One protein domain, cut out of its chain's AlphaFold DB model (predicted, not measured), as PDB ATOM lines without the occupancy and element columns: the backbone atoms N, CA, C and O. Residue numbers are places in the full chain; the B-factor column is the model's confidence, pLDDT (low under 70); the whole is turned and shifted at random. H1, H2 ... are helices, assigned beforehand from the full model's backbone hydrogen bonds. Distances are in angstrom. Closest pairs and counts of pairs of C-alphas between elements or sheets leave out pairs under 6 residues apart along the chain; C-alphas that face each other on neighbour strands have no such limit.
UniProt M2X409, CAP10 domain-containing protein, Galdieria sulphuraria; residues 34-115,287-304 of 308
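Overview. This is residues 34 to 115 and 287 to 304 of the 308 residues of the protein "CAP10 domain-containing protein" of Galdieria sulphuraria (UniProt M2X409). Two long helices meet as a slanted T, the last part of H4 at the middle part of H2, while the short helix H1 crosses H4 farther back. A long winding loop, residues 69 to 109, makes up much of the rest, lying mostly on the side of H4 away from H1 and leading to the tiny helix H3, which is apart from the other helices. The printed part has 100 residues with four named helices, in the order H1, H2, H3, H4, and no named strand; the class is all helix, though these helices hold only 45 of the 100 residues. The whole is compact, with a radius of gyration of the C-alphas of 12.8 A, and rounded, spanning 33 by 31 by 26 A.

Along the chain. H1 is residues 34 to 41, 10.5 A from first to last C-alpha, and begins with C-alpha 34 at (11.219, 20.084, -1.223). H2, residues 52 to 68, is the longest helix at 24.0 A, from C-alpha 52 at (10.032, 46.917, -0.583). H3, residues 110 to 113, measures 5.5 A. H4, residues 287 to 302, measures 22.2 A and ends with C-alpha 302 at (17.061, 34.721, -3.989).

Arrangement. H1 touches H4, which takes part with residues 293 to 297 alone; the closest C-alphas, those of Val 37 and Val 297, are 5.7 A apart. Their lines stand at a steep tilt of 62 degrees, and they run the same way. H2 touches H4 with residues 59 to 63 alone, and H4 touches H2 with residues 298 to 302 alone. The closest C-alphas there, those of Ile 59 and Arg 302, are 5.7 A apart; the tilt is steep, 51 degrees, and the two run opposite ways. H1 and H2 are apart, and H3 is apart from H1, H2 and H4. Between H2 and H3, residues 93 to 94 form a short parallel pairing with residues 105 to 106. In H1, H2 and H4 every O i to N i+4 pair is within hydrogen-bond range; H3 is too short for such a pair.

Size, cuts and confidence. The C-alphas farthest apart, those of Leu 68 and Tyr 99, are 34.7 A from each other. The link from H1 to H2 is short, with 10 residues, and that from H2 to H3 is long, with 41. H3 and H4 are joined across the cut: residues 116 to 286 are not printed, and C-alphas 115 and 287 are 11.4 A apart. The mean pLDDT of the printed part is 70.7, and 46 residues, 45 to 62 and 64 to 91, are under 70.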
ATOM      1  N   SER A  34      12.172  19.162  -0.586       86.94
ATOM      2  CA  SER A  34      11.219  20.084  -1.223       86.94
ATOM      3  C   SER A  34       9.997  20.372  -0.354       86.94
ATOM      4  O   SER A  34       9.681  21.541  -0.163       86.94
ATOM      5  N   LYS A  35       9.348  19.347   0.213       88.94
ATOM      6  CA  LYS A  35       8.151  19.533   1.046       88.94
ATOM      7  C   LYS A  35       8.447  20.279   2.343       88.94
ATOM      8  O   LYS A  35       7.624  21.073   2.794       88.94
ATOM      9  N   GLU A  36       9.608  20.035   2.951       89.44
ATOM     10  CA  GLU A  36      10.048  20.799   4.126       89.44
ATOM     11  C   GLU A  36      10.271  22.275   3.769       89.44
ATOM     12  O   GLU A  36       9.868  23.164   4.518       89.44
ATOM     13  N   VAL A  37      10.866  22.548   2.606       89.38
ATOM     14  CA  VAL A  37      11.080  23.915   2.117       89.38
ATOM     15  C   VAL A  37       9.742  24.591   1.781       89.38
ATOM     16  O   VAL A  37       9.536  25.736   2.173       89.38
ATOM     17  N   ASP A  38       8.811  23.892   1.122       90.50
ATOM     18  CA  ASP A  38       7.470  24.400   0.787       90.50
ATOM     19  C   ASP A  38       6.690  24.782   2.050       90.50
ATOM     20  O   ASP A  38       6.161  25.889   2.156       90.50
ATOM     21  N   PHE A  39       6.691  23.902   3.057       91.62
ATOM     22  CA  PHE A  39       6.067  24.176   4.348       91.62
ATOM     23  C   PHE A  39       6.639  25.435   5.005       91.62
ATOM     24  O   PHE A  39       5.879  26.281   5.482       91.62
ATOM     25  N   ARG A  40       7.968  25.591   5.008       90.00
ATOM     26  CA  ARG A  40       8.623  26.749   5.628       90.00
ATOM     27  C   ARG A  40       8.305  28.055   4.917       90.00
ATOM     28  O   ARG A  40       8.112  29.058   5.595       90.00
ATOM     29  N   LEU A  41       8.238  28.045   3.588       87.50
ATOM     30  CA  LEU A  41       7.941  29.236   2.791       87.50
ATOM     31  C   LEU A  41       6.467  29.652   2.870       87.50
ATOM     32  O   LEU A  41       6.178  30.850   2.849       87.50
ATOM     33  N   GLY A  42       5.540  28.692   2.949       87.75
ATOM     34  CA  GLY A  42       4.111  28.979   2.818       87.75
ATOM     35  C   GLY A  42       3.814  29.746   1.520       87.75
ATOM     36  O   GLY A  42       4.360  29.427   0.467       87.75
ATOM     37  N   THR A  43       3.002  30.801   1.594       81.50
ATOM     38  CA  THR A  43       2.689  31.706   0.471       81.50
ATOM     39  C   THR A  43       3.608  32.930   0.404       81.50
ATOM     40  O   THR A  43       3.343  33.854  -0.364       81.50
ATOM     41  N   CYS A  44       4.691  32.986   1.192       76.06
ATOM     42  CA  CYS A  44       5.571  34.165   1.234       76.06
ATOM     43  C   CYS A  44       6.252  34.454  -0.109       76.06
ATOM     44  O   CYS A  44       6.582  35.600  -0.391       76.06
ATOM     45  N   ILE A  45       6.429  33.433  -0.951       69.81
ATOM     46  CA  ILE A  45       6.982  33.583  -2.302       69.81
ATOM     47  C   ILE A  45       6.017  34.277  -3.284       69.81
ATOM     48  O   ILE A  45       6.459  34.754  -4.326       69.81
ATOM     49  N   GLU A  46       4.725  34.377  -2.952       63.62
ATOM     50  CA  GLU A  46       3.681  34.963  -3.809       63.62
ATOM     51  C   GLU A  46       3.133  36.311  -3.277       63.62
ATOM     52  O   GLU A  46       2.371  36.985  -3.977       63.62
ATOM     53  N   LEU A  47       3.499  36.742  -2.056       54.50
ATOM     54  CA  LEU A  47       2.797  37.814  -1.325       54.50
ATOM     55  C   LEU A  47       3.572  39.124  -1.080       54.50
ATOM     56  O   LEU A  47       4.756  39.175  -0.772       54.50
ATOM     57  N   ARG A  48       2.786  40.209  -1.149       52.91
ATOM     58  CA  ARG A  48       3.117  41.640  -1.335       52.91
ATOM     59  C   ARG A  48       3.284  42.447  -0.034       52.91
ATOM     60  O   ARG A  48       3.048  43.650  -0.025       52.91
ATOM     61  N   LYS A  49       3.584  41.790   1.092       52.88
ATOM     62  CA  LYS A  49       3.581  42.416   2.438       52.88
ATOM     63  C   LYS A  49       4.963  42.750   2.990       52.88
ATOM     64  O   LYS A  49       5.081  43.197   4.128       52.88
ATOM     65  N   TRP A  50       6.016  42.504   2.226       60.53
ATOM     66  CA  TRP A  50       7.344  42.917   2.638       60.53
ATOM     67  C   TRP A  50       7.491  44.420   2.332       60.53
ATOM     68  O   TRP A  50       7.143  44.825   1.221       60.53
ATOM     69  N   PRO A  51       7.953  45.281   3.261       57.56
ATOM     70  CA  PRO A  51       8.330  46.631   2.870       57.56
ATOM     71  C   PRO A  51       9.405  46.497   1.792       57.56
ATOM     72  O   PRO A  51      10.408  45.828   2.029       57.56
ATOM     73  N   ILE A  52       9.181  47.087   0.613       60.50
ATOM     74  CA  ILE A  52      10.032  46.917  -0.583       60.50
ATOM     75  C   ILE A  52      11.517  47.096  -0.230       60.50
ATOM     76  O   ILE A  52      12.366  46.323  -0.666       60.50
ATOM     77  N   THR A  53      11.829  48.057   0.642       63.25
ATOM     78  CA  THR A  53      13.182  48.306   1.150       63.25
ATOM     79  C   THR A  53      13.742  47.133   1.964       63.25
ATOM     80  O   THR A  53      14.851  46.683   1.694       63.25
ATOM     81  N   GLY A  54      12.981  46.591   2.921       64.12
ATOM     82  CA  GLY A  54      13.394  45.417   3.703       64.12
ATOM     83  C   GLY A  54      13.517  44.161   2.836       64.12
ATOM     84  O   GLY A  54      14.461  43.392   3.013       64.12
ATOM     85  N   PHE A  55      12.622  44.019   1.846       64.31
ATOM     86  CA  PHE A  55      12.680  42.971   0.823       64.31
ATOM     87  C   PHE A  55      14.005  42.975   0.091       64.31
ATOM     88  O   PHE A  55      14.740  41.989   0.026       64.31
ATOM     89  N   LYS A  56      14.294  44.142  -0.473       66.00
ATOM     90  CA  LYS A  56      15.441  44.364  -1.323       66.00
ATOM     91  C   LYS A  56      16.739  44.137  -0.561       66.00
ATOM     92  O   LYS A  56      17.576  43.401  -1.067       66.00
ATOM     93  N   HIS A  57      16.857  44.661   0.659       66.69
ATOM     94  CA  HIS A  57      18.044  44.461   1.485       66.69
ATOM     95  C   HIS A  57      18.300  42.996   1.816       66.69
ATOM     96  O   HIS A  57      19.408  42.533   1.580       66.69
ATOM     97  N   LEU A  58      17.304  42.240   2.287       68.44
ATOM     98  CA  LEU A  58      17.531  40.827   2.594       68.44
ATOM     99  C   LEU A  58      17.792  40.005   1.318       68.44
ATOM    100  O   LEU A  58      18.622  39.108   1.360       68.44
ATOM    101  N   ILE A  59      17.169  40.293   0.168       68.94
ATOM    102  CA  ILE A  59      17.522  39.598  -1.089       68.94
ATOM    103  C   ILE A  59      18.936  39.950  -1.565       68.94
ATOM    104  O   ILE A  59      19.664  39.060  -2.006       68.94
ATOM    105  N   GLU A  60      19.339  41.218  -1.494       69.81
ATOM    106  CA  GLU A  60      20.705  41.658  -1.804       69.81
ATOM    107  C   GLU A  60      21.720  41.010  -0.859       69.81
ATOM    108  O   GLU A  60      22.747  40.511  -1.309       69.81
ATOM    109  N   GLU A  61      21.395  40.930   0.427       67.88
ATOM    110  CA  GLU A  61      22.206  40.293   1.454       67.88
ATOM    111  C   GLU A  61      22.286  38.772   1.268       67.88
ATOM    112  O   GLU A  61      23.373  38.209   1.330       67.88
ATOM    113  N   ILE A  62      21.183  38.092   0.933       69.00
ATOM    114  CA  ILE A  62      21.187  36.665   0.568       69.00
ATOM    115  C   ILE A  62      22.032  36.434  -0.687       69.00
ATOM    116  O   ILE A  62      22.766  35.451  -0.742       69.00
ATOM    117  N   ARG A  63      21.950  37.306  -1.703       70.19
ATOM    118  CA  ARG A  63      22.781  37.207  -2.918       70.19
ATOM    119  C   ARG A  63      24.260  37.348  -2.568       70.19
ATOM    120  O   ARG A  63      25.026  36.444  -2.889       70.19
ATOM    121  N   LEU A  64      24.607  38.401  -1.828       63.69
ATOM    122  CA  LEU A  64      25.954  38.683  -1.335       63.69
ATOM    123  C   LEU A  64      26.504  37.514  -0.500       63.69
ATOM    124  O   LEU A  64      27.605  37.030  -0.750       63.69
ATOM    125  N   PHE A  65      25.730  37.008   0.461       61.69
ATOM    126  CA  PHE A  65      26.151  35.905   1.321       61.69
ATOM    127  C   PHE A  65      26.192  34.564   0.595       61.69
ATOM    128  O   PHE A  65      27.098  33.783   0.856       61.69
ATOM    129  N   SER A  66      25.300  34.302  -0.366       60.91
ATOM    130  CA  SER A  66      25.376  33.091  -1.196       60.91
ATOM    131  C   SER A  66      26.645  33.027  -2.052       60.91
ATOM    132  O   SER A  66      27.043  31.942  -2.466       60.91
ATOM    133  N   GLU A  67      27.272  34.177  -2.307       56.66
ATOM    134  CA  GLU A  67      28.528  34.307  -3.047       56.66
ATOM    135  C   GLU A  67      29.766  34.274  -2.127       56.66
ATOM    136  O   GLU A  67      30.858  33.965  -2.599       56.66
ATOM    137  N   LEU A  68      29.607  34.543  -0.821       51.06
ATOM    138  CA  LEU A  68      30.705  34.684   0.152       51.06
ATOM    139  C   LEU A  68      30.793  33.573   1.214       51.06
ATOM    140  O   LEU A  68      31.868  33.385   1.780       51.06
ATOM    141  N   TYR A  69      29.708  32.855   1.518       53.50
ATOM    142  CA  TYR A  69      29.653  31.965   2.683       53.50
ATOM    143  C   TYR A  69      29.692  30.476   2.336       53.50
ATOM    144  O   TYR A  69      28.753  29.909   1.777       53.50
ATOM    145  N   GLY A  70      30.775  29.838   2.787       49.31
ATOM    146  CA  GLY A  70      30.782  28.447   3.221       49.31
ATOM    147  C   GLY A  70      30.324  28.341   4.682       49.31
ATOM    148  O   GLY A  70      30.713  29.152   5.515       49.31
ATOM    149  N   GLU A  71      29.479  27.346   4.945       45.31
ATOM    150  CA  GLU A  71      29.128  26.701   6.228       45.31
ATOM    151  C   GLU A  71      28.622  27.516   7.444       45.31
ATOM    152  O   GLU A  71      27.873  26.938   8.234       45.31
ATOM    153  N   ASP A  72      28.882  28.818   7.593       50.66
ATOM    154  CA  ASP A  72      28.494  29.566   8.807       50.66
ATOM    155  C   ASP A  72      27.042  30.082   8.775       50.66
ATOM    156  O   ASP A  72      26.720  31.221   8.428       50.66
ATOM    157  N   PHE A  73      26.148  29.173   9.160       52.00
ATOM    158  CA  PHE A  73      24.688  29.243   9.080       52.00
ATOM    159  C   PHE A  73      24.003  30.282   9.988       52.00
ATOM    160  O   PHE A  73      22.815  30.573   9.828       52.00
ATOM    161  N   GLU A  74      24.724  30.828  10.964       49.88
ATOM    162  CA  GLU A  74      24.141  31.617  12.059       49.88
ATOM    163  C   GLU A  74      24.013  33.111  11.751       49.88
ATOM    164  O   GLU A  74      23.383  33.854  12.500       49.88
ATOM    165  N   ARG A  75      24.595  33.560  10.637       48.25
ATOM    166  CA  ARG A  75      24.717  34.980  10.285       48.25
ATOM    167  C   ARG A  75      23.651  35.489   9.319       48.25
ATOM    168  O   ARG A  75      23.880  36.495   8.652       48.25
ATOM    169  N   VAL A  76      22.482  34.847   9.235       50.94
ATOM    170  CA  VAL A  76      21.352  35.401   8.465       50.94
ATOM    171  C   VAL A  76      20.728  36.568   9.242       50.94
ATOM    172  O   VAL A  76      19.714  36.414   9.901       50.94
ATOM    173  N   SER A  77      21.449  37.685   9.179       49.62
ATOM    174  CA  SER A  77      21.159  39.108   9.365       49.62
ATOM    175  C   SER A  77      20.187  39.655  10.409       49.62
ATOM    176  O   SER A  77      19.271  39.017  10.913       49.62
ATOM    177  N   ASN A  78      20.351  40.960  10.641       46.31
ATOM    178  CA  ASN A  78      19.475  41.816  11.443       46.31
ATOM    179  C   ASN A  78      18.017  41.895  10.922       46.31
ATOM    180  O   ASN A  78      17.212  42.603  11.522       46.31
ATOM    181  N   TYR A  79      17.666  41.220   9.815       50.09
ATOM    182  CA  TYR A  79      16.310  41.190   9.244       50.09
ATOM    183  C   TYR A  79      15.501  39.938   9.612       50.09
ATOM    184  O   TYR A  79      14.358  39.795   9.163       50.09
ATOM    185  N   THR A  80      16.033  39.036  10.443       53.41
ATOM    186  CA  THR A  80      15.166  38.125  11.196       53.41
ATOM    187  C   THR A  80      14.331  38.966  12.153       53.41
ATOM    188  O   THR A  80      14.894  39.704  12.960       53.41
ATOM    189  N   ASN A  81      13.001  38.873  12.086       51.34
ATOM    190  CA  ASN A  81      12.205  39.393  13.191       51.34
ATOM    191  C   ASN A  81      12.362  38.390  14.342       51.34
ATOM    192  O   ASN A  81      11.814  37.289  14.288       51.34
ATOM    193  N   ILE A  82      13.223  38.742  15.301       52.09
ATOM    194  CA  ILE A  82      13.578  37.919  16.467       52.09
ATOM    195  C   ILE A  82      12.548  38.110  17.594       52.09
ATOM    196  O   ILE A  82      12.610  37.412  18.600       52.09
ATOM    197  N   GLU A  83      11.604  39.043  17.452       53.38
ATOM    198  CA  GLU A  83      10.631  39.327  18.501       53.38
ATOM    199  C   GLU A  83       9.578  38.220  18.623       53.38
ATOM    200  O   GLU A  83       9.066  37.698  17.630       53.38
ATOM    201  N   ASP A  84       9.176  37.933  19.862       52.09
ATOM    202  CA  ASP A  84       8.126  36.968  20.226       52.09
ATOM    203  C   ASP A  84       6.706  37.385  19.751       52.09
ATOM    204  O   ASP A  84       5.705  36.774  20.130       52.09
ATOM    205  N   ASN A  85       6.585  38.419  18.907       52.28
ATOM    206  CA  ASN A  85       5.327  38.974  18.396       52.28
ATOM    207  C   ASN A  85       4.804  38.193  17.176       52.28
ATOM    208  O   ASN A  85       4.642  38.710  16.070       52.28
ATOM    209  N   VAL A  86       4.492  36.913  17.396       58.25
ATOM    210  CA  VAL A  86       4.069  35.931  16.374       58.25
ATOM    211  C   VAL A  86       2.690  36.235  15.748       58.25
ATOM    212  O   VAL A  86       2.273  35.572  14.797       58.25
ATOM    213  N   LEU A  87       1.966  37.236  16.258       54.72
ATOM    214  CA  LEU A  87       0.578  37.522  15.875       54.72
ATOM    215  C   LEU A  87       0.429  38.382  14.611       54.72
ATOM    216  O   LEU A  87      -0.678  38.477  14.081       54.72
ATOM    217  N   GLU A  88       1.514  38.961  14.093       61.94
ATOM    218  CA  GLU A  88       1.474  39.735  12.852       61.94
ATOM    219  C   GLU A  88       1.911  38.911  11.633       61.94
ATOM    220  O   GLU A  88       3.055  38.449  11.514       61.94
ATOM    221  N   ASP A  89       0.989  38.772  10.677       63.59
ATOM    222  CA  ASP A  89       1.251  38.158   9.377       63.59
ATOM    223  C   ASP A  89       2.224  39.019   8.562       63.59
ATOM    224  O   ASP A  89       1.846  40.033   7.965       63.59
ATOM    225  N   SER A  90       3.475  38.577   8.464       65.81
ATOM    226  CA  SER A  90       4.470  39.178   7.578       65.81
ATOM    227  C   SER A  90       5.420  38.127   7.008       65.81
ATOM    228  O   SER A  90       5.527  37.019   7.522       65.81
ATOM    229  N   CYS A  91       6.084  38.451   5.898       69.94
ATOM    230  CA  CYS A  91       6.902  37.501   5.129       69.94
ATOM    231  C   CYS A  91       8.377  37.441   5.577       69.94
ATOM    232  O   CYS A  91       9.216  36.926   4.846       69.94
ATOM    233  N   PHE A  92       8.706  37.959   6.765       73.62
ATOM    234  CA  PHE A  92      10.064  37.886   7.320       73.62
ATOM    235  C   PHE A  92      10.427  36.468   7.774       73.62
ATOM    236  O   PHE A  92       9.549  35.709   8.205       73.62
ATOM    237  N   LEU A  93      11.734  36.172   7.745       78.00
ATOM    238  CA  LEU A  93      12.316  35.019   8.433       78.00
ATOM    239  C   LEU A  93      11.996  35.113   9.930       78.00
ATOM    240  O   LEU A  93      12.242  36.147  10.554       78.00
ATOM    241  N   ARG A  94      11.435  34.040  10.490       79.00
ATOM    242  CA  ARG A  94      11.003  33.961  11.893       79.00
ATOM    243  C   ARG A  94      11.093  32.540  12.422       79.00
ATOM    244  O   ARG A  94      10.952  31.587  11.661       79.00
ATOM    245  N   HIS A  95      11.281  32.380  13.726       81.06
ATOM    246  CA  HIS A  95      11.394  31.054  14.343       81.06
ATOM    247  C   HIS A  95      10.042  30.350  14.530       81.06
ATOM    248  O   HIS A  95       9.995  29.118  14.555       81.06
ATOM    249  N   ALA A  96       8.949  31.116  14.594       85.50
ATOM    250  CA  ALA A  96       7.580  30.623  14.703       85.50
ATOM    251  C   ALA A  96       6.598  31.503  13.912       85.50
ATOM    252  O   ALA A  96       6.847  32.689  13.711       85.50
ATOM    253  N   ARG A  97       5.460  30.944  13.490       86.75
ATOM    254  CA  ARG A  97       4.314  31.674  12.910       86.75
ATOM    255  C   ARG A  97       3.004  31.170  13.510       86.75
ATOM    256  O   ARG A  97       2.998  30.123  14.147       86.75
ATOM    257  N   LYS A  98       1.886  31.870  13.296       88.31
ATOM    258  CA  LYS A  98       0.556  31.371  13.690       88.31
ATOM    259  C   LYS A  98       0.283  29.996  13.060       88.31
ATOM    260  O   LYS A  98       0.596  29.793  11.888       88.31
ATOM    261  N   TYR A  99      -0.299  29.068  13.822       91.06
ATOM    262  CA  TYR A  99      -0.570  27.704  13.355       91.06
ATOM    263  C   TYR A  99      -1.403  27.713  12.070       91.06
ATOM    264  O   TYR A  99      -2.398  28.438  11.985       91.06
ATOM    265  N   GLN A 100      -0.974  26.936  11.071       88.44
ATOM    266  CA  GLN A 100      -1.571  26.872   9.730       88.44
ATOM    267  C   GLN A 100      -1.611  28.209   8.969       88.44
ATOM    268  O   GLN A 100      -2.254  28.296   7.920       88.44
ATOM    269  N   SER A 101      -0.930  29.255   9.453       86.19
ATOM    270  CA  SER A 101      -0.793  30.484   8.678       86.19
ATOM    271  C   SER A 101       0.057  30.197   7.445       86.19
ATOM    272  O   SER A 101       1.139  29.614   7.560       86.19
ATOM    273  N   PRO A 102      -0.381  30.638   6.259       80.31
ATOM    274  CA  PRO A 102       0.448  30.542   5.072       80.31
ATOM    275  C   PRO A 102       1.546  31.627   5.066       80.31
ATOM    276  O   PRO A 102       2.429  31.601   4.211       80.31
ATOM    277  N   ASN A 103       1.524  32.571   6.018       79.56
ATOM    278  CA  ASN A 103       2.435  33.710   6.093       79.56
ATOM    279  C   ASN A 103       3.544  33.504   7.133       79.56
ATOM    280  O   ASN A 103       3.320  32.967   8.212       79.56
ATOM    281  N   GLY A 104       4.732  34.028   6.840       80.62
ATOM    282  CA  GLY A 104       5.924  33.903   7.675       80.62
ATOM    283  C   GLY A 104       6.821  32.772   7.199       80.62
ATOM    284  O   GLY A 104       6.405  31.611   7.158       80.62
ATOM    285  N   VAL A 105       8.061  33.119   6.852       84.06
ATOM    286  CA  VAL A 105       9.059  32.128   6.454       84.06
ATOM    287  C   VAL A 105       9.665  31.529   7.715       84.06
ATOM    288  O   VAL A 105      10.379  32.207   8.454       84.06
ATOM    289  N   LEU A 106       9.373  30.256   7.966       87.38
ATOM    290  CA  LEU A 106       9.898  29.547   9.126       87.38
ATOM    291  C   LEU A 106      11.398  29.285   8.965       87.38
ATOM    292  O   LEU A 106      11.833  28.581   8.050       87.38
ATOM    293  N   TRP A 107      12.176  29.816   9.898       83.00
ATOM    294  CA  TRP A 107      13.625  29.719   9.935       83.00
ATOM    295  C   TRP A 107      14.088  29.116  11.268       83.00
ATOM    296  O   TRP A 107      13.713  29.608  12.334       83.00
ATOM    297  N   PRO A 108      14.884  28.033  11.264       77.19
ATOM    298  CA  PRO A 108      15.310  27.405  12.501       77.19
ATOM    299  C   PRO A 108      16.356  28.269  13.205       77.19
ATOM    300  O   PRO A 108      17.405  28.574  12.649       77.19
ATOM    301  N   ARG A 109      16.128  28.566  14.482       75.31
ATOM    302  CA  ARG A 109      17.196  28.975  15.395       75.31
ATOM    303  C   ARG A 109      17.807  27.710  15.992       75.31
ATOM    304  O   ARG A 109      17.246  27.178  16.942       75.31
ATOM    305  N   ARG A 110      18.899  27.189  15.415       71.31
ATOM    306  CA  ARG A 110      19.485  25.882  15.795       71.31
ATOM    307  C   ARG A 110      19.656  25.747  17.309       71.31
ATOM    308  O   ARG A 110      19.046  24.869  17.904       71.31
ATOM    309  N   HIS A 111      20.396  26.662  17.930       71.19
ATOM    310  CA  HIS A 111      20.655  26.630  19.372       71.19
ATOM    311  C   HIS A 111      19.417  26.854  20.249       71.19
ATOM    312  O   HIS A 111      19.432  26.500  21.421       71.19
ATOM    313  N   TYR A 112      18.343  27.424  19.700       74.56
ATOM    314  CA  TYR A 112      17.103  27.663  20.435       74.56
ATOM    315  C   TYR A 112      16.124  26.485  20.304       74.56
ATOM    316  O   TYR A 112      15.580  26.023  21.299       74.56
ATOM    317  N   HIS A 113      15.909  25.971  19.090       76.81
ATOM    318  CA  HIS A 113      14.956  24.886  18.838       76.81
ATOM    319  C   HIS A 113      15.543  23.494  19.054       76.81
ATOM    320  O   HIS A 113      14.807  22.596  19.449       76.81
ATOM    321  N   PHE A 114      16.824  23.302  18.733       83.06
ATOM    322  CA  PHE A 114      17.477  21.993  18.655       83.06
ATOM    323  C   PHE A 114      18.887  22.022  19.273       83.06
ATOM    324  O   PHE A 114      19.861  21.663  18.605       83.06
ATOM    325  N   PRO A 115      19.048  22.498  20.518       81.44
ATOM    326  CA  PRO A 115      20.350  22.495  21.161       81.44
ATOM    327  C   PRO A 115      20.880  21.065  21.366       81.44
ATOM    328  O   PRO A 115      20.128  20.131  21.647       81.44
ATOM    329  N   GLU A 287      22.574  17.809  11.091       79.06
ATOM    330  CA  GLU A 287      23.080  19.119  10.673       79.06
ATOM    331  C   GLU A 287      23.055  19.308   9.159       79.06
ATOM    332  O   GLU A 287      22.565  20.328   8.678       79.06
ATOM    333  N   SER A 288      23.519  18.312   8.403       80.69
ATOM    334  CA  SER A 288      23.550  18.366   6.941       80.69
ATOM    335  C   SER A 288      22.144  18.477   6.352       80.69
ATOM    336  O   SER A 288      21.926  19.220   5.397       80.69
ATOM    337  N   PHE A 289      21.166  17.786   6.944       81.88
ATOM    338  CA  PHE A 289      19.770  17.879   6.520       81.88
ATOM    339  C   PHE A 289      19.183  19.271   6.788       81.88
ATOM    340  O   PHE A 289      18.574  19.875   5.902       81.88
ATOM    341  N   CYS A 290      19.402  19.815   7.988       79.88
ATOM    342  CA  CYS A 290      18.978  21.172   8.330       79.88
ATOM    343  C   CYS A 290      19.643  22.229   7.438       79.88
ATOM    344  O   CYS A 290      18.959  23.146   6.973       79.88
ATOM    345  N   HIS A 291      20.939  22.071   7.158       77.19
ATOM    346  CA  HIS A 291      21.702  22.926   6.255       77.19
ATOM    347  C   HIS A 291      21.096  22.923   4.850       77.19
ATOM    348  O   HIS A 291      20.833  23.988   4.292       77.19
ATOM    349  N   GLU A 292      20.814  21.746   4.288       81.75
ATOM    350  CA  GLU A 292      20.280  21.648   2.929       81.75
ATOM    351  C   GLU A 292      18.871  22.247   2.817       81.75
ATOM    352  O   GLU A 292      18.609  22.998   1.877       81.75
ATOM    353  N   ILE A 293      17.976  22.024   3.790       83.69
ATOM    354  CA  ILE A 293      16.650  22.671   3.771       83.69
ATOM    355  C   ILE A 293      16.797  24.190   3.778       83.69
ATOM    356  O   ILE A 293      16.167  24.891   2.986       83.69
ATOM    357  N   ASN A 294      17.623  24.717   4.675       79.75
ATOM    358  CA  ASN A 294      17.804  26.151   4.783       79.75
ATOM    359  C   ASN A 294      18.440  26.751   3.517       79.75
ATOM    360  O   ASN A 294      17.992  27.791   3.036       79.75
ATOM    361  N   ARG A 295      19.447  26.082   2.941       78.88
ATOM    362  CA  ARG A 295      20.061  26.475   1.668       78.88
ATOM    363  C   ARG A 295      19.009  26.561   0.561       78.88
ATOM    364  O   ARG A 295      18.975  27.544  -0.175       78.88
ATOM    365  N   GLN A 296      18.109  25.584   0.474       83.75
ATOM    366  CA  GLN A 296      17.021  25.578  -0.509       83.75
ATOM    367  C   GLN A 296      15.973  26.674  -0.256       83.75
ATOM    368  O   GLN A 296      15.483  27.272  -1.217       83.75
ATOM    369  N   VAL A 297      15.671  27.007   1.007       83.69
ATOM    370  CA  VAL A 297      14.851  28.187   1.356       83.69
ATOM    371  C   VAL A 297      15.499  29.460   0.798       83.69
ATOM    372  O   VAL A 297      14.836  30.222   0.096       83.69
ATOM    373  N   LEU A 298      16.800  29.667   1.033       77.75
ATOM    374  CA  LEU A 298      17.524  30.849   0.550       77.75
ATOM    375  C   LEU A 298      17.602  30.914  -0.980       77.75
ATOM    376  O   LEU A 298      17.399  31.984  -1.548       77.75
ATOM    377  N   ILE A 299      17.844  29.786  -1.659       78.31
ATOM    378  CA  ILE A 299      17.850  29.718  -3.131       78.31
ATOM    379  C   ILE A 299      16.496  30.152  -3.696       78.31
ATOM    380  O   ILE A 299      16.447  30.941  -4.642       78.31
ATOM    381  N   ARG A 300      15.391  29.672  -3.115       81.81
ATOM    382  CA  ARG A 300      14.047  30.059  -3.560       81.81
ATOM    383  C   ARG A 300      13.784  31.541  -3.329       81.81
ATOM    384  O   ARG A 300      13.309  32.196  -4.248       81.81
ATOM    385  N   LEU A 301      14.159  32.078  -2.165       77.56
ATOM    386  CA  LEU A 301      14.027  33.509  -1.868       77.56
ATOM    387  C   LEU A 301      14.877  34.379  -2.810       77.56
ATOM    388  O   LEU A 301      14.362  35.345  -3.363       77.56
ATOM    389  N   ARG A 302      16.141  34.011  -3.073       73.69
ATOM    390  CA  ARG A 302      17.061  34.721  -3.989       73.69
ATOM    391  C   ARG A 302      16.462  34.955  -5.379       73.69
ATOM    392  O   ARG A 302      16.731  35.989  -6.002       73.69
ATOM    393  N   ASN A 303      15.712  33.965  -5.858       74.94
ATOM    394  CA  ASN A 303      15.119  33.938  -7.190       74.94
ATOM    395  C   ASN A 303      13.762  34.653  -7.262       74.94
ATOM    396  O   ASN A 303      13.218  34.783  -8.358       74.94
ATOM    397  N   VAL A 304      13.223  35.140  -6.140       74.31
ATOM    398  CA  VAL A 304      12.015  35.969  -6.159       74.31
ATOM    399  C   VAL A 304      12.360  37.322  -6.803       74.31
ATOM    400  O   VAL A 304      13.311  37.985  -6.371       74.31
TER     401      VAL A 304